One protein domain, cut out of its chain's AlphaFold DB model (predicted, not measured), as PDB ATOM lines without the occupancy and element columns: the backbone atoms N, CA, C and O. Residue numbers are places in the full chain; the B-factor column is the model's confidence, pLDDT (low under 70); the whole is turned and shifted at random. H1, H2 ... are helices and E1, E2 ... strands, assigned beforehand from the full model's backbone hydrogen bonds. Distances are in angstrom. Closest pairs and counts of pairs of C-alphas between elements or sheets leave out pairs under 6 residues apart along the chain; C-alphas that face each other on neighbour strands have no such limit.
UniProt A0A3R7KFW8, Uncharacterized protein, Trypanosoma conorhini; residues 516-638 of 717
ATOM      1  N   VAL A 516     -29.609   5.163  -7.336       87.75
ATOM      2  CA  VAL A 516     -28.412   4.617  -6.696       87.75
ATOM      3  C   VAL A 516     -28.780   3.248  -6.137       87.75
ATOM      4  O   VAL A 516     -29.644   3.138  -5.270       87.75
ATOM      5  N   VAL A 517     -28.155   2.194  -6.659       89.44
ATOM      6  CA  VAL A 517     -28.417   0.813  -6.247       89.44
ATOM      7  C   VAL A 517     -27.172   0.222  -5.615       89.44
ATOM      8  O   VAL A 517     -26.111   0.182  -6.231       89.44
ATOM      9  N   GLN A 518     -27.326  -0.281  -4.396       89.50
ATOM     10  CA  GLN A 518     -26.291  -1.028  -3.700       89.50
ATOM     11  C   GLN A 518     -26.364  -2.499  -4.117       89.50
ATOM     12  O   GLN A 518     -27.387  -3.165  -3.938       89.50
ATOM     13  N   LEU A 519     -25.284  -2.999  -4.706       89.94
ATOM     14  CA  LEU A 519     -25.089  -4.412  -5.002       89.94
ATOM     15  C   LEU A 519     -24.334  -5.042  -3.839       89.94
ATOM     16  O   LEU A 519     -23.251  -4.578  -3.495       89.94
ATOM     17  N   VAL A 520     -24.903  -6.093  -3.251       88.25
ATOM     18  CA  VAL A 520     -24.368  -6.754  -2.055       88.25
ATOM     19  C   VAL A 520     -23.998  -8.193  -2.398       88.25
ATOM     20  O   VAL A 520     -24.851  -8.975  -2.818       88.25
ATOM     21  N   PHE A 521     -22.734  -8.553  -2.182       88.62
ATOM     22  CA  PHE A 521     -22.172  -9.872  -2.463       88.62
ATOM     23  C   PHE A 521     -21.638 -10.517  -1.171       88.62
ATOM     24  O   PHE A 521     -20.549 -10.166  -0.702       88.62
ATOM     25  N   PRO A 522     -22.377 -11.465  -0.564       83.75
ATOM     26  CA  PRO A 522     -21.944 -12.145   0.655       83.75
ATOM     27  C   PRO A 522     -20.696 -13.009   0.434       83.75
ATOM     28  O   PRO A 522     -20.650 -13.797  -0.515       83.75
ATOM     29  N   VAL A 523     -19.726 -12.944   1.357       79.12
ATOM     30  CA  VAL A 523     -18.464 -13.713   1.264       79.12
ATOM     31  C   VAL A 523     -18.688 -15.229   1.215       79.12
ATOM     32  O   VAL A 523     -17.905 -15.952   0.607       79.12
ATOM     33  N   SER A 524     -19.785 -15.728   1.792       75.38
ATOM     34  CA  SER A 524     -20.137 -17.155   1.748       75.38
ATOM     35  C   SER A 524     -20.357 -17.699   0.331       75.38
ATOM     36  O   SER A 524     -20.218 -18.903   0.117       75.38
ATOM     37  N   GLN A 525     -20.701 -16.835  -0.629       78.25
ATOM     38  CA  GLN A 525     -20.965 -17.196  -2.025       78.25
ATOM     39  C   GLN A 525     -19.933 -16.591  -2.987       78.25
ATOM     40  O   GLN A 525     -19.567 -17.236  -3.970       78.25
ATOM     41  N   TYR A 526     -19.430 -15.395  -2.678       84.06
ATOM     42  CA  TYR A 526     -18.503 -14.637  -3.515       84.06
ATOM     43  C   TYR A 526     -17.227 -14.328  -2.723       84.06
ATOM     44  O   TYR A 526     -17.185 -13.390  -1.929       84.06
ATOM     45  N   ASP A 527     -16.182 -15.135  -2.920       81.81
ATOM     46  CA  ASP A 527     -14.904 -14.977  -2.216       81.81
ATOM     47  C   ASP A 527     -13.970 -14.007  -2.960       81.81
ATOM     48  O   ASP A 527     -13.342 -14.356  -3.962       81.81
ATOM     49  N   PHE A 528     -13.863 -12.785  -2.435       83.44
ATOM     50  CA  PHE A 528     -12.963 -11.738  -2.923       83.44
ATOM     51  C   PHE A 528     -11.599 -11.722  -2.196       83.44
ATOM     52  O   PHE A 528     -10.770 -10.853  -2.463       83.44
ATOM     53  N   SER A 529     -11.326 -12.653  -1.273       77.12
ATOM     54  CA  SER A 529     -10.138 -12.594  -0.398       77.12
ATOM     55  C   SER A 529      -8.805 -12.856  -1.113       77.12
ATOM     56  O   SER A 529      -7.749 -12.498  -0.593       77.12
ATOM     57  N   LYS A 530      -8.826 -13.479  -2.300       76.50
ATOM     58  CA  LYS A 530      -7.611 -13.916  -3.024       76.50
ATOM     59  C   LYS A 530      -7.378 -13.208  -4.355       76.50
ATOM     60  O   LYS A 530      -6.538 -13.663  -5.133       76.50
ATOM     61  N   ILE A 531      -8.121 -12.142  -4.643       81.44
ATOM     62  CA  ILE A 531      -7.910 -11.354  -5.860       81.44
ATOM     63  C   ILE A 531      -6.906 -10.229  -5.600       81.44
ATOM     64  O   ILE A 531      -6.894  -9.603  -4.543       81.44
ATOM     65  N   THR A 532      -6.035  -9.986  -6.574       80.69
ATOM     66  CA  THR A 532      -5.093  -8.857  -6.563       80.69
ATOM     67  C   THR A 532      -5.814  -7.537  -6.871       80.69
ATOM     68  O   THR A 532      -6.882  -7.564  -7.485       80.69
ATOM     69  N   PRO A 533      -5.232  -6.364  -6.549       74.69
ATOM     70  CA  PRO A 533      -5.834  -5.070  -6.891       74.69
ATOM     71  C   PRO A 533      -6.171  -4.912  -8.385       74.69
ATOM     72  O   PRO A 533      -7.233  -4.412  -8.734       74.69
ATOM     73  N   ALA A 534      -5.312  -5.414  -9.281       71.81
ATOM     74  CA  ALA A 534      -5.564  -5.383 -10.724       71.81
ATOM     75  C   ALA A 534      -6.746  -6.278 -11.144       71.81
ATOM     76  O   ALA A 534      -7.497  -5.945 -12.059       71.81
ATOM     77  N   GLN A 535      -6.919  -7.419 -10.472       81.38
ATOM     78  CA  GLN A 535      -8.050  -8.321 -10.690       81.38
ATOM     79  C   GLN A 535      -9.354  -7.743 -10.132       81.38
ATOM     80  O   GLN A 535     -10.389  -7.890 -10.774       81.38
ATOM     81  N   ASP A 536      -9.310  -7.029  -9.005       82.12
ATOM     82  CA  ASP A 536     -10.475  -6.337  -8.443       82.12
ATOM     83  C   ASP A 536     -11.040  -5.292  -9.417       82.12
ATOM     84  O   ASP A 536     -12.245  -5.259  -9.666       82.12
ATOM     85  N   THR A 537     -10.171  -4.531 -10.092       77.38
ATOM     86  CA  THR A 537     -10.593  -3.621 -11.169       77.38
ATOM     87  C   THR A 537     -11.277  -4.369 -12.319       77.38
ATOM     88  O   THR A 537     -12.315  -3.928 -12.808       77.38
ATOM     89  N   GLN A 538     -10.748  -5.522 -12.747       80.31
ATOM     90  CA  GLN A 538     -11.377  -6.338 -13.799       80.31
ATOM     91  C   GLN A 538     -12.753  -6.865 -13.374       80.31
ATOM     92  O   GLN A 538     -13.690  -6.844 -14.173       80.31
ATOM     93  N   VAL A 539     -12.886  -7.305 -12.122       86.06
ATOM     94  CA  VAL A 539     -14.157  -7.763 -11.549       86.06
ATOM     95  C   VAL A 539     -15.171  -6.620 -11.502       86.06
ATOM     96  O   VAL A 539     -16.315  -6.797 -11.911       86.06
ATOM     97  N   ARG A 540     -14.752  -5.419 -11.097       87.06
ATOM     98  CA  ARG A 540     -15.608  -4.228 -11.089       87.06
ATOM     99  C   ARG A 540     -16.130  -3.873 -12.486       87.06
ATOM    100  O   ARG A 540     -17.326  -3.631 -12.643       87.06
ATOM    101  N   TRP A 541     -15.281  -3.912 -13.513       82.75
ATOM    102  CA  TRP A 541     -15.716  -3.722 -14.904       82.75
ATOM    103  C   TRP A 541     -16.661  -4.824 -15.381       82.75
ATOM    104  O   TRP A 541     -17.627  -4.547 -16.093       82.75
ATOM    105  N   PHE A 542     -16.413  -6.070 -14.979       86.62
ATOM    106  CA  PHE A 542     -17.296  -7.188 -15.286       86.62
ATOM    107  C   PHE A 542     -18.695  -6.975 -14.690       86.62
ATOM    108  O   PHE A 542     -19.684  -7.069 -15.418       86.62
ATOM    109  N   ILE A 543     -18.778  -6.592 -13.411       89.44
ATOM    110  CA  ILE A 543     -20.039  -6.242 -12.741       89.44
ATOM    111  C   ILE A 543     -20.739  -5.105 -13.493       89.44
ATOM    112  O   ILE A 543     -21.924  -5.216 -13.811       89.44
ATOM    113  N   LEU A 544     -20.012  -4.038 -13.841       88.06
ATOM    114  CA  LEU A 544     -20.584  -2.908 -14.571       88.06
ATOM    115  C   LEU A 544     -21.151  -3.312 -15.939       88.06
ATOM    116  O   LEU A 544     -22.240  -2.877 -16.313       88.06
ATOM    117  N   ASN A 545     -20.445  -4.170 -16.676       86.81
ATOM    118  CA  ASN A 545     -20.901  -4.680 -17.969       86.81
ATOM    119  C   ASN A 545     -22.183  -5.512 -17.833       86.81
ATOM    120  O   ASN A 545     -23.103  -5.347 -18.636       86.81
ATOM    121  N   MET A 546     -22.278  -6.358 -16.800       89.25
ATOM    122  CA  MET A 546     -23.502  -7.114 -16.513       89.25
ATOM    123  C   MET A 546     -24.676  -6.194 -16.169       89.25
ATOM    124  O   MET A 546     -25.784  -6.397 -16.670       89.25
ATOM    125  N   VAL A 547     -24.433  -5.148 -15.373       90.38
ATOM    126  CA  VAL A 547     -25.450  -4.138 -15.055       90.38
ATOM    127  C   VAL A 547     -25.934  -3.435 -16.321       90.38
ATOM    128  O   VAL A 547     -27.137  -3.411 -16.577       90.38
ATOM    129  N   ASN A 548     -25.023  -2.918 -17.145       87.56
ATOM    130  CA  ASN A 548     -25.383  -2.226 -18.384       87.56
ATOM    131  C   ASN A 548     -26.189  -3.133 -19.335       87.56
ATOM    132  O   ASN A 548     -27.226  -2.717 -19.853       87.56
ATOM    133  N   ALA A 549     -25.788  -4.399 -19.500       86.00
ATOM    134  CA  ALA A 549     -26.525  -5.368 -20.316       86.00
ATOM    135  C   ALA A 549     -27.950  -5.625 -19.784       86.00
ATOM    136  O   ALA A 549     -28.918  -5.726 -20.552       86.00
ATOM    137  N   ARG A 550     -28.110  -5.696 -18.457       88.75
ATOM    138  CA  ARG A 550     -29.422  -5.868 -17.828       88.75
ATOM    139  C   ARG A 550     -30.312  -4.643 -18.004       88.75
ATOM    140  O   ARG A 550     -31.495  -4.806 -18.307       88.75
ATOM    141  N   LEU A 551     -29.764  -3.442 -17.837       88.00
ATOM    142  CA  LEU A 551     -30.504  -2.191 -18.005       88.00
ATOM    143  C   LEU A 551     -31.081  -2.062 -19.420       88.00
ATOM    144  O   LEU A 551     -32.263  -1.742 -19.568       88.00
ATOM    145  N   GLU A 552     -30.309  -2.409 -20.454       84.88
ATOM    146  CA  GLU A 552     -30.807  -2.432 -21.839       84.88
ATOM    147  C   GLU A 552     -31.902  -3.488 -22.053       84.88
ATOM    148  O   GLU A 552     -32.912  -3.231 -22.718       84.88
ATOM    149  N   THR A 553     -31.775  -4.652 -21.413       84.25
ATOM    150  CA  THR A 553     -32.824  -5.682 -21.439       84.25
ATOM    151  C   THR A 553     -34.126  -5.161 -20.822       84.25
ATOM    152  O   THR A 553     -35.178  -5.232 -21.455       84.25
ATOM    153  N   CYS A 554     -34.080  -4.566 -19.627       84.50
ATOM    154  CA  CYS A 554     -35.262  -4.001 -18.965       84.50
ATOM    155  C   CYS A 554     -35.895  -2.851 -19.765       84.50
ATOM    156  O   CYS A 554     -37.120  -2.774 -19.885       84.50
ATOM    157  N   LYS A 555     -35.070  -2.003 -20.391       80.44
ATOM    158  CA  LYS A 555     -35.524  -0.942 -21.303       80.44
ATOM    159  C   LYS A 555     -36.324  -1.515 -22.475       80.44
ATOM    160  O   LYS A 555     -37.378  -0.980 -22.825       80.44
ATOM    161  N   SER A 556     -35.883  -2.638 -23.045       69.88
ATOM    162  CA  SER A 556     -36.569  -3.290 -24.166       69.88
ATOM    163  C   SER A 556     -37.944  -3.883 -23.803       69.88
ATOM    164  O   SER A 556     -38.819  -3.931 -24.666       69.88
ATOM    165  N   ILE A 557     -38.178  -4.232 -22.533       67.50
ATOM    166  CA  ILE A 557     -39.409  -4.870 -22.024       67.50
ATOM    167  C   ILE A 557     -40.500  -3.828 -21.659       67.50
ATOM    168  O   ILE A 557     -41.637  -4.175 -21.346       67.50
ATOM    169  N   THR A 558     -40.193  -2.527 -21.745       57.41
ATOM    170  CA  THR A 558     -41.116  -1.431 -21.387       57.41
ATOM    171  C   THR A 558     -42.144  -1.147 -22.516       57.41
ATOM    172  O   THR A 558     -41.741  -1.116 -23.684       57.41
ATOM    173  N   PRO A 559     -43.453  -0.922 -22.230       52.56
ATOM    174  CA  PRO A 559     -44.514  -0.833 -23.249       52.56
ATOM    175  C   PRO A 559     -44.333   0.281 -24.310       52.56
ATOM    176  O   PRO A 559     -43.800   1.350 -23.994       52.56
ATOM    177  N   PRO A 560     -44.852   0.108 -25.549       46.97
ATOM    178  CA  PRO A 560     -44.591   1.008 -26.685       46.97
ATOM    179  C   PRO A 560     -45.026   2.471 -26.487       46.97
ATOM    180  O   PRO A 560     -44.365   3.374 -26.992       46.97
ATOM    181  N   GLY A 561     -46.101   2.725 -25.729       49.09
ATOM    182  CA  GLY A 561     -46.627   4.079 -25.493       49.09
ATOM    183  C   GLY A 561     -45.723   4.971 -24.631       49.09
ATOM    184  O   GLY A 561     -45.756   6.189 -24.767       49.09
ATOM    185  N   ILE A 562     -44.864   4.376 -23.794       53.22
ATOM    186  CA  ILE A 562     -43.887   5.100 -22.962       53.22
ATOM    187  C   ILE A 562     -42.580   5.327 -23.739       53.22
ATOM    188  O   ILE A 562     -41.932   6.352 -23.552       53.22
ATOM    189  N   ARG A 563     -42.222   4.443 -24.686       48.53
ATOM    190  CA  ARG A 563     -41.027   4.606 -25.544       48.53
ATOM    191  C   ARG A 563     -41.036   5.912 -26.347       48.53
ATOM    192  O   ARG A 563     -39.983   6.526 -26.480       48.53
ATOM    193  N   ALA A 564     -42.193   6.346 -26.853       45.78
ATOM    194  CA  ALA A 564     -42.317   7.587 -27.626       45.78
ATOM    195  C   ALA A 564     -42.177   8.850 -26.751       45.78
ATOM    196  O   ALA A 564     -41.500   9.796 -27.146       45.78
ATOM    197  N   ALA A 565     -42.741   8.840 -25.538       48.22
ATOM    198  CA  ALA A 565     -42.572   9.924 -24.568       48.22
ATOM    199  C   ALA A 565     -41.125  10.005 -24.043       48.22
ATOM    200  O   ALA A 565     -40.580  11.090 -23.882       48.22
ATOM    201  N   VAL A 566     -40.465   8.859 -23.846       50.91
ATOM    202  CA  VAL A 566     -39.056   8.781 -23.421       50.91
ATOM    203  C   VAL A 566     -38.102   9.232 -24.531       50.91
ATOM    204  O   VAL A 566     -37.129   9.921 -24.241       50.91
ATOM    205  N   ALA A 567     -38.392   8.919 -25.798       48.41
ATOM    206  CA  ALA A 567     -37.620   9.428 -26.932       48.41
ATOM    207  C   ALA A 567     -37.750  10.954 -27.090       48.41
ATOM    208  O   ALA A 567     -36.759  11.607 -27.394       48.41
ATOM    209  N   ALA A 568     -38.930  11.530 -26.825       46.44
ATOM    210  CA  ALA A 568     -39.146  12.978 -26.860       46.44
ATOM    211  C   ALA A 568     -38.411  13.717 -25.723       46.44
ATOM    212  O   ALA A 568     -37.747  14.717 -25.978       46.44
ATOM    213  N   VAL A 569     -38.442  13.187 -24.492       49.00
ATOM    214  CA  VAL A 569     -37.744  13.783 -23.330       49.00
ATOM    215  C   VAL A 569     -36.220  13.606 -23.415       49.00
ATOM    216  O   VAL A 569     -35.473  14.468 -22.952       49.00
ATOM    217  N   ALA A 570     -35.741  12.515 -24.023       44.56
ATOM    218  CA  ALA A 570     -34.321  12.330 -24.321       44.56
ATOM    219  C   ALA A 570     -33.854  13.289 -25.431       44.56
ATOM    220  O   ALA A 570     -32.848  13.970 -25.253       44.56
ATOM    221  N   ALA A 571     -34.620  13.419 -26.523       41.50
ATOM    222  CA  ALA A 571     -34.283  14.282 -27.658       41.50
ATOM    223  C   ALA A 571     -34.293  15.787 -27.324       41.50
ATOM    224  O   ALA A 571     -33.505  16.531 -27.898       41.50
ATOM    225  N   GLU A 572     -35.114  16.242 -26.370       42.78
ATOM    226  CA  GLU A 572     -35.111  17.641 -25.905       42.78
ATOM    227  C   GLU A 572     -33.881  18.018 -25.054       42.78
ATOM    228  O   GLU A 572     -33.640  19.204 -24.823       42.78
ATOM    229  N   ARG A 573     -33.083  17.046 -24.578       41.72
ATOM    230  CA  ARG A 573     -31.946  17.290 -23.660       41.72
ATOM    231  C   ARG A 573     -30.596  16.726 -24.110       41.72
ATOM    232  O   ARG A 573     -29.591  17.010 -23.454       41.72
ATOM    233  N   SER A 574     -30.537  15.953 -25.195       38.41
ATOM    234  CA  SER A 574     -29.304  15.327 -25.692       38.41
ATOM    235  C   SER A 574     -28.839  15.937 -27.019       38.41
ATOM    236  O   SER A 574     -29.170  15.454 -28.099       38.41
ATOM    237  N   GLY A 575     -28.002  16.971 -26.945       32.03
ATOM    238  CA  GLY A 575     -27.170  17.418 -28.068       32.03
ATOM    239  C   GLY A 575     -25.902  16.569 -28.246       32.03
ATOM    240  O   GLY A 575     -24.822  17.132 -28.378       32.03
ATOM    241  N   GLY A 576     -25.992  15.232 -28.192       33.38
ATOM    242  CA  GLY A 576     -24.838  14.329 -28.319       33.38
ATOM    243  C   GLY A 576     -25.229  12.846 -28.369       33.38
ATOM    244  O   GLY A 576     -26.148  12.430 -27.671       33.38
ATOM    245  N   ASN A 577     -24.547  12.069 -29.219       34.75
ATOM    246  CA  ASN A 577     -24.947  10.733 -29.695       34.75
ATOM    247  C   ASN A 577     -24.490   9.523 -28.843       34.75
ATOM    248  O   ASN A 577     -24.699   8.396 -29.287       34.75
ATOM    249  N   ASP A 578     -23.916   9.706 -27.649       41.00
ATOM    250  CA  ASP A 578     -23.535   8.578 -26.777       41.00
ATOM    251  C   ASP A 578     -24.491   8.449 -25.573       41.00
ATOM    252  O   ASP A 578     -24.568   9.365 -24.749       41.00
ATOM    253  N   PRO A 579     -25.239   7.335 -25.431       54.19
ATOM    254  CA  PRO A 579     -26.114   7.127 -24.281       54.19
ATOM    255  C   PRO A 579     -25.293   6.918 -22.999       54.19
ATOM    256  O   PRO A 579     -24.366   6.110 -22.969       54.19
ATOM    257  N   CYS A 580     -25.669   7.605 -21.912       67.25
ATOM    258  CA  CYS A 580     -25.078   7.408 -20.584       67.25
ATOM    259  C   CYS A 580     -25.103   5.928 -20.176       67.25
ATOM    260  O   CYS A 580     -26.183   5.358 -20.029       67.25
ATOM    261  N   GLY A 581     -23.939   5.327 -19.924       72.94
ATOM    262  CA  GLY A 581     -23.846   4.063 -19.188       72.94
ATOM    263  C   GLY A 581     -23.993   4.277 -17.678       72.94
ATOM    264  O   GLY A 581     -23.870   5.403 -17.190       72.94
ATOM    265  N   ALA A 582     -24.246   3.204 -16.929       83.62
ATOM    266  CA  ALA A 582     -24.104   3.242 -15.476       83.62
ATOM    267  C   ALA A 582     -22.635   3.459 -15.073       83.62
ATOM    268  O   ALA A 582     -21.720   3.174 -15.850       83.62
ATOM    269  N   VAL A 583     -22.415   3.943 -13.852       86.44
ATOM    270  CA  VAL A 583     -21.084   4.042 -13.227       86.44
ATOM    271  C   VAL A 583     -21.077   3.299 -11.891       86.44
ATOM    272  O   VAL A 583     -22.134   3.127 -11.282       86.44
ATOM    273  N   ILE A 584     -19.910   2.821 -11.449       88.44
ATOM    274  CA  ILE A 584     -19.781   1.924 -10.286       88.44
ATOM    275  C   ILE A 584     -18.648   2.355  -9.347       88.44
ATOM    276  O   ILE A 584     -17.532   2.635  -9.801       88.44
ATOM    277  N   SER A 585     -18.916   2.371  -8.038       88.50
ATOM    278  CA  SER A 585     -17.932   2.670  -6.989       88.50
ATOM    279  C   SER A 585     -16.865   1.579  -6.852       88.50
ATOM    280  O   SER A 585     -16.969   0.497  -7.430       88.50
ATOM    281  N   ASN A 586     -15.837   1.846  -6.044       86.00
ATOM    282  CA  ASN A 586     -14.949   0.793  -5.551       86.00
ATOM    283  C   ASN A 586     -15.682  -0.150  -4.592       86.00
ATOM    284  O   ASN A 586     -16.711   0.221  -4.020       86.00
ATOM    285  N   ARG A 587     -15.120  -1.351  -4.419       86.94
ATOM    286  CA  ARG A 587     -15.604  -2.351  -3.468       86.94
ATOM    287  C   ARG A 587     -15.441  -1.840  -2.040       86.94
ATOM    288  O   ARG A 587     -14.341  -1.443  -1.657       86.94
ATOM    289  N   THR A 588     -16.502  -1.912  -1.247       85.25
ATOM    290  CA  THR A 588     -16.454  -1.691   0.203       85.25
ATOM    291  C   THR A 588     -16.763  -2.985   0.935       85.25
ATOM    292  O   THR A 588     -17.670  -3.721   0.557       85.25
ATOM    293  N   GLU A 589     -15.992  -3.283   1.975       83.12
ATOM    294  CA  GLU A 589     -16.203  -4.458   2.818       83.12
ATOM    295  C   GLU A 589     -16.952  -4.032   4.082       83.12
ATOM    296  O   GLU A 589     -16.481  -3.176   4.833       83.12
ATOM    297  N   THR A 590     -18.131  -4.604   4.303       81.06
ATOM    298  CA  THR A 590     -18.975  -4.311   5.464       81.06
ATOM    299  C   THR A 590     -19.132  -5.560   6.322       81.06
ATOM    300  O   THR A 590     -19.296  -6.681   5.834       81.06
ATOM    301  N   VAL A 591     -19.062  -5.375   7.642       76.88
ATOM    302  CA  VAL A 591     -19.324  -6.442   8.610       76.88
ATOM    303  C   VAL A 591     -20.766  -6.305   9.069       76.88
ATOM    304  O   VAL A 591     -21.138  -5.300   9.675       76.88
ATOM    305  N   VAL A 592     -21.584  -7.322   8.806       75.38
ATOM    306  CA  VAL A 592     -22.951  -7.356   9.324       75.38
ATOM    307  C   VAL A 592     -22.875  -7.520  10.841       75.38
ATOM    308  O   VAL A 592     -22.458  -8.557  11.352       75.38
ATOM    309  N   THR A 593     -23.284  -6.484  11.572       71.06
ATOM    310  CA  THR A 593     -23.237  -6.423  13.044       71.06
ATOM    311  C   THR A 593     -24.359  -7.208  13.731       71.06
ATOM    312  O   THR A 593     -24.459  -7.199  14.955       71.06
ATOM    313  N   HIS A 594     -25.190  -7.906  12.956       69.25
ATOM    314  CA  HIS A 594     -26.305  -8.719  13.428       69.25
ATOM    315  C   HIS A 594     -26.229 -10.129  12.816       69.25
ATOM    316  O   HIS A 594     -25.754 -10.279  11.691       69.25
ATOM    317  N   PRO A 595     -26.700 -11.178  13.512       58.44
ATOM    318  CA  PRO A 595     -26.662 -12.537  12.988       58.44
ATOM    319  C   PRO A 595     -27.411 -12.693  11.646       58.44
ATOM    320  O   PRO A 595     -28.527 -12.187  11.520       58.44
ATOM    321  N   PRO A 596     -26.865 -13.458  10.680       60.78
ATOM    322  CA  PRO A 596     -25.547 -14.089  10.716       60.78
ATOM    323  C   PRO A 596     -24.431 -13.055  10.501       60.78
ATOM    324  O   PRO A 596     -24.438 -12.342   9.499       60.78
ATOM    325  N   PHE A 597     -23.465 -13.012  11.429       69.31
ATOM    326  CA  PHE A 597     -22.280 -12.157  11.340       69.31
ATOM    327  C   PHE A 597     -21.446 -12.585  10.133       69.31
ATOM    328  O   PHE A 597     -20.647 -13.515  10.210       69.31
ATOM    329  N   ASN A 598     -21.681 -11.932   9.004       72.69
ATOM    330  CA  ASN A 598     -21.012 -12.206   7.748       72.69
ATOM    331  C   ASN A 598     -20.338 -10.936   7.255       72.69
ATOM    332  O   ASN A 598     -20.812  -9.824   7.482       72.69
ATOM    333  N   VAL A 599     -19.245 -11.133   6.534       78.62
ATOM    334  CA  VAL A 599     -18.624 -10.088   5.735       78.62
ATOM    335  C   VAL A 599     -19.346 -10.024   4.389       78.62
ATOM    336  O   VAL A 599     -19.651 -11.064   3.786       78.62
ATOM    337  N   GLN A 600     -19.646  -8.818   3.923       85.31
ATOM    338  CA  GLN A 600     -20.267  -8.565   2.628       85.31
ATOM    339  C   GLN A 600     -19.408  -7.596   1.819       85.31
ATOM    340  O   GLN A 600     -18.783  -6.691   2.365       85.31
ATOM    341  N   ASN A 601     -19.354  -7.826   0.509       87.44
ATOM    342  CA  ASN A 601     -18.701  -6.934  -0.439       87.44
ATOM    343  C   ASN A 601     -19.775  -6.134  -1.157       87.44
ATOM    344  O   ASN A 601     -20.690  -6.710  -1.746       87.44
ATOM    345  N   GLU A 602     -19.656  -4.819  -1.118       89.12
ATOM    346  CA  GLU A 602     -20.667  -3.915  -1.633       89.12
ATOM    347  C   GLU A 602     -20.101  -3.039  -2.747       89.12
ATOM    348  O   GLU A 602     -18.943  -2.618  -2.709       89.12
ATOM    349  N   TYR A 603     -20.940  -2.772  -3.743       90.31
ATOM    350  CA  TYR A 603     -20.686  -1.793  -4.792       90.31
ATOM    351  C   TYR A 603     -21.903  -0.883  -4.922       90.31
ATOM    352  O   TYR A 603     -23.036  -1.362  -4.978       90.31
ATOM    353  N   GLU A 604     -21.687   0.420  -5.031       90.56
ATOM    354  CA  GLU A 604     -22.735   1.364  -5.403       90.56
ATOM    355  C   GLU A 604     -22.733   1.561  -6.915       90.56
ATOM    356  O   GLU A 604     -21.699   1.857  -7.519       90.56
ATOM    357  N   VAL A 605     -23.904   1.414  -7.528       89.69
ATOM    358  CA  VAL A 605     -24.109   1.643  -8.955       89.69
ATOM    359  C   VAL A 605     -25.054   2.815  -9.160       89.69
ATOM    360  O   VAL A 605     -26.171   2.827  -8.643       89.69
ATOM    361  N   PHE A 606     -24.618   3.778  -9.964       88.31
ATOM    362  CA  PHE A 606     -25.377   4.973 -10.309       88.31
ATOM    363  C   PHE A 606     -25.944   4.798 -11.711       88.31
ATOM    364  O   PHE A 606     -25.205   4.714 -12.697       88.31
ATOM    365  N   VAL A 607     -27.268   4.715 -11.799       86.50
ATOM    366  CA  VAL A 607     -27.975   4.406 -13.042       86.50
ATOM    367  C   VAL A 607     -28.583   5.675 -13.640       86.50
ATOM    368  O   VAL A 607     -29.351   6.358 -12.970       86.50
ATOM    369  N   PRO A 608     -28.273   6.028 -14.896       79.62
ATOM    370  CA  PRO A 608     -28.764   7.262 -15.504       79.62
ATOM    371  C   PRO A 608     -30.291   7.348 -15.536       79.62
ATOM    372  O   PRO A 608     -30.975   6.375 -15.848       79.62
ATOM    373  N   GLN A 609     -30.826   8.553 -15.321       71.69
ATOM    374  CA  GLN A 609     -32.275   8.811 -15.295       71.69
ATOM    375  C   GLN A 609     -33.000   8.494 -16.617       71.69
ATOM    376  O   GLN A 609     -34.226   8.448 -16.652       71.69
ATOM    377  N   GLN A 610     -32.269   8.244 -17.710       70.69
ATOM    378  CA  GLN A 610     -32.855   7.791 -18.977       70.69
ATOM    379  C   GLN A 610     -33.608   6.449 -18.844       70.69
ATOM    380  O   GLN A 610     -34.456   6.127 -19.678       70.69
ATOM    381  N   TYR A 611     -33.313   5.657 -17.807       73.62
ATOM    382  CA  TYR A 611     -34.015   4.414 -17.502       73.62
ATOM    383  C   TYR A 611     -35.254   4.695 -16.643       73.62
ATOM    384  O   TYR A 611     -35.193   4.758 -15.422       73.62
ATOM    385  N   ASN A 612     -36.410   4.844 -17.294       69.06
ATOM    386  CA  ASN A 612     -37.663   5.259 -16.650       69.06
ATOM    387  C   ASN A 612     -38.458   4.090 -16.013       69.06
ATOM    388  O   ASN A 612     -39.682   4.011 -16.120       69.06
ATOM    389  N   PHE A 613     -37.756   3.133 -15.405       81.00
ATOM    390  CA  PHE A 613     -38.328   1.969 -14.721       81.00
ATOM    391  C   PHE A 613     -37.707   1.809 -13.329       81.00
ATOM    392  O   PHE A 613     -36.714   2.449 -13.007       81.00
ATOM    393  N   ASN A 614     -38.271   0.934 -12.489       83.56
ATOM    394  CA  ASN A 614     -37.689   0.639 -11.179       83.56
ATOM    395  C   ASN A 614     -36.334  -0.076 -11.354       83.56
ATOM    396  O   ASN A 614     -36.285  -1.286 -11.598       83.56
ATOM    397  N   VAL A 615     -35.252   0.700 -11.257       85.81
ATOM    398  CA  VAL A 615     -33.871   0.254 -11.468       85.81
ATOM    399  C   VAL A 615     -33.510  -0.868 -10.499       85.81
ATOM    400  O   VAL A 615     -33.028  -1.912 -10.935       85.81
ATOM    401  N   THR A 616     -33.824  -0.717  -9.211       86.19
ATOM    402  CA  THR A 616     -33.552  -1.730  -8.183       86.19
ATOM    403  C   THR A 616     -34.164  -3.079  -8.550       86.19
ATOM    404  O   THR A 616     -33.475  -4.096  -8.543       86.19
ATOM    405  N   ARG A 617     -35.437  -3.100  -8.962       84.56
ATOM    406  CA  ARG A 617     -36.118  -4.332  -9.389       84.56
ATOM    407  C   ARG A 617     -35.499  -4.930 -10.656       84.56
ATOM    408  O   ARG A 617     -35.445  -6.150 -10.794       84.56
ATOM    409  N   CYS A 618     -35.056  -4.093 -11.590       87.56
ATOM    410  CA  CYS A 618     -34.393  -4.556 -12.806       87.56
ATOM    411  C   CYS A 618     -33.066  -5.270 -12.489       87.56
ATOM    412  O   CYS A 618     -32.834  -6.374 -12.997       87.56
ATOM    413  N   LEU A 619     -32.238  -4.666 -11.626       89.19
ATOM    414  CA  LEU A 619     -30.919  -5.185 -11.249       89.19
ATOM    415  C   LEU A 619     -30.992  -6.393 -10.304       89.19
ATOM    416  O   LEU A 619     -30.147  -7.277 -10.392       89.19
ATOM    417  N   GLN A 620     -32.037  -6.507  -9.480       85.81
ATOM    418  CA  GLN A 620     -32.308  -7.722  -8.694       85.81
ATOM    419  C   GLN A 620     -32.523  -8.974  -9.561       85.81
ATOM    420  O   GLN A 620     -32.373 -10.088  -9.075       85.81
ATOM    421  N   GLY A 621     -32.881  -8.805 -10.838       80.62
ATOM    422  CA  GLY A 621     -33.041  -9.908 -11.783       80.62
ATOM    423  C   GLY A 621     -31.768 -10.293 -12.541       80.62
ATOM    424  O   GLY A 621     -31.885 -10.978 -13.556       80.62
ATOM    425  N   ILE A 622     -30.593  -9.799 -12.132       89.19
ATOM    426  CA  ILE A 622     -29.306 -10.250 -12.674       89.19
ATOM    427  C   ILE A 622     -28.978 -11.619 -12.079       89.19
ATOM    428  O   ILE A 622     -29.009 -11.795 -10.863       89.19
ATOM    429  N   ASP A 623     -28.645 -12.569 -12.949       88.00
ATOM    430  CA  ASP A 623     -28.019 -13.822 -12.541       88.00
ATOM    431  C   ASP A 623     -26.518 -13.585 -12.337       88.00
ATOM    432  O   ASP A 623     -25.800 -13.269 -13.287       88.00
ATOM    433  N   TRP A 624     -26.067 -13.688 -11.088       90.75
ATOM    434  CA  TRP A 624     -24.686 -13.426 -10.683       90.75
ATOM    435  C   TRP A 624     -23.806 -14.687 -10.662       90.75
ATOM    436  O   TRP A 624     -22.626 -14.581 -10.325       90.75
ATOM    437  N   GLU A 625     -24.304 -15.861 -11.070       87.62
ATOM    438  CA  GLU A 625     -23.485 -17.085 -11.148       87.62
ATOM    439  C   GLU A 625     -22.194 -16.903 -11.985       87.62
ATOM    440  O   GLU A 625     -21.124 -17.313 -11.521       87.62
ATOM    441  N   PRO A 626     -22.198 -16.186 -13.134       90.19
ATOM    442  CA  PRO A 626     -20.970 -15.909 -13.887       90.19
ATOM    443  C   PRO A 626     -19.906 -15.130 -13.095       90.19
ATOM    444  O   PRO A 626     -18.707 -15.302 -13.325       90.19
ATOM    445  N   LEU A 627     -20.316 -14.279 -12.145       88.25
ATOM    446  CA  LEU A 627     -19.393 -13.571 -11.255       88.25
ATOM    447  C   LEU A 627     -18.755 -14.539 -10.248       88.25
ATOM    448  O   LEU A 627     -17.547 -14.465 -10.010       88.25
ATOM    449  N   ALA A 628     -19.534 -15.471  -9.691       85.19
ATOM    450  CA  ALA A 628     -19.013 -16.504  -8.797       85.19
ATOM    451  C   ALA A 628     -17.993 -17.406  -9.517       85.19
ATOM    452  O   ALA A 628     -16.938 -17.719  -8.959       85.19
ATOM    453  N   GLU A 629     -18.256 -17.773 -10.775       83.62
ATOM    454  CA  GLU A 629     -17.313 -18.521 -11.613       83.62
ATOM    455  C   GLU A 629     -16.032 -17.731 -11.913       83.62
ATOM    456  O   GLU A 629     -14.933 -18.284 -11.809       83.62
ATOM    457  N   LEU A 630     -16.144 -16.436 -12.236       85.25
ATOM    458  CA  LEU A 630     -14.988 -15.565 -12.469       85.25
ATOM    459  C   LEU A 630     -14.078 -15.508 -11.233       85.25
ATOM    460  O   LEU A 630     -12.869 -15.722 -11.348       85.25
ATOM    461  N   LEU A 631     -14.656 -15.289 -10.048       86.06
ATOM    462  CA  LEU A 631     -13.920 -15.248  -8.781       86.06
ATOM    463  C   LEU A 631     -13.277 -16.606  -8.454       86.06
ATOM    464  O   LEU A 631     -12.103 -16.660  -8.075       86.06
ATOM    465  N   ARG A 632     -13.983 -17.726  -8.677       82.38
ATOM    466  CA  ARG A 632     -13.432 -19.090  -8.520       82.38
ATOM    467  C   ARG A 632     -12.268 -19.365  -9.476       82.38
ATOM    468  O   ARG A 632     -11.260 -19.938  -9.073       82.38
ATOM    469  N   ASN A 633     -12.358 -18.925 -10.728       77.94
ATOM    470  CA  ASN A 633     -11.290 -19.104 -11.715       77.94
ATOM    471  C   ASN A 633     -10.058 -18.241 -11.402       77.94
ATOM    472  O   ASN A 633      -8.922 -18.696 -11.557       77.94
ATOM    473  N   GLN A 634     -10.258 -17.014 -10.915       72.75
ATOM    474  CA  GLN A 634      -9.156 -16.142 -10.506       72.75
ATOM    475  C   GLN A 634      -8.470 -16.639  -9.220       72.75
ATOM    476  O   GLN A 634      -7.239 -16.656  -9.153       72.75
ATOM    477  N   THR A 635      -9.234 -17.158  -8.254       60.62
ATOM    478  CA  THR A 635      -8.702 -17.802  -7.036       60.62
ATOM    479  C   THR A 635      -8.009 -19.152  -7.320       60.62
ATOM    480  O   THR A 635      -6.995 -19.482  -6.693       60.62
ATOM    481  N   ALA A 636      -8.475 -19.923  -8.311       57.38
ATOM    482  CA  ALA A 636      -7.834 -21.165  -8.763       57.38
ATOM    483  C   ALA A 636      -6.504 -20.926  -9.508       57.38
ATOM    484  O   ALA A 636      -5.566 -21.716  -9.390       57.38
ATOM    485  N   ASN A 637      -6.375 -19.816 -10.240       50.12
ATOM    486  CA  ASN A 637      -5.119 -19.450 -10.898       50.12
ATOM    487  C   ASN A 637      -4.077 -18.886  -9.917       50.12
ATOM    488  O   ASN A 637      -2.894 -19.184 -10.071       50.12
ATOM    489  N   ALA A 638      -4.492 -18.180  -8.857       47.16
ATOM    490  CA  ALA A 638      -3.592 -17.783  -7.766       47.16
ATOM    491  C   ALA A 638      -3.006 -19.001  -7.016       47.16
ATOM    492  O   ALA A 638      -1.858 -18.979  -6.578       47.16
TER     493      ALA A 638
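AT A GLANCE: This is residues 516 to 638 of the 717 residues of an uncharacterized protein of Trypanosoma conorhini (UniProt A0A3R7KFW8). A small three-stranded sheet, E1, E3 and E2, is grazed by the long helix H1; H4 runs back side by side with part of H1, and short H3 lies over E1. H2 is set off at one end of the elongated shape, and from it a long stretch returns to the sheet, with residues 571 to 578, of which 571 belongs to H2, sticking out. The printed part has 123 residues, in the order E1 H1 H2 E2 E3 H3 H4; the sheet is antiparallel and the class mixed, helices and strands. It is loose, with a radius of gyration of the C-alphas of 17.1 A and spans of 49 by 32 by 20 A.

HOW THE PARTS SIT: Inner strand E3, residues 599 to 606, is antiparallel to E1, residues 516 to 522, with N 519 and O 603 2.8 A apart, within hydrogen-bond range. E3 forms a hairpin with E2, residues 588 to 591; N 590 and O 600 are 2.9 A apart, within range. Residues 583 to 584 also pair with 605 to 606 of E3, antiparallel. H1, residues 533 to 556, only grazes the sheet with residues 540 to 547. H3, residues 615 to 619, is on the sheet over E1, only just, its local plane fitted to 6 C-alphas. H1 touches H3 with residues 547 to 554 alone; the closest C-alphas, of Cys 554 and Cys 618, are 6.2 A apart. H1 touches H4, residues 625 to 638, with residues 535 to 543 alone, at a shallow tilt of 14 degrees, opposite ways; the closest C-alphas, of Ile 543 and Leu 627, are 7.5 A apart. H2, residues 560 to 571, touches no helix and is not on the sheet. E1, H1 H2 and E2 make a split strand-helix-strand unit, two strands running the same way with E3 between them; its crossover is right-handed. Every O i to N i+4 pair is within hydrogen-bond range in H1, H3 and H4; in H2, 6 of 8 are.

IN THESE COORDINATES: E1 begins at C-alpha 516 (-28.412, 4.617, -6.696) and spans 19.4 A; E3 spans 23.0 A. H1, 35.3 A, ends at C-alpha 556 (-36.569, -3.290, -24.166). H4, 20.2 A, ends at C-alpha 638 (-3.592, -17.783, -7.766).

THE WHOLE: The C-alphas farthest apart, of Gly 561 and Ala 638, are 51.4 A apart. The printed part has no cut, and the link H2 to E2 is long. The mean pLDDT of the printed part is 74.7; residues 556 to 580, 594 to 597, 612 and 635 to 638 are under 70.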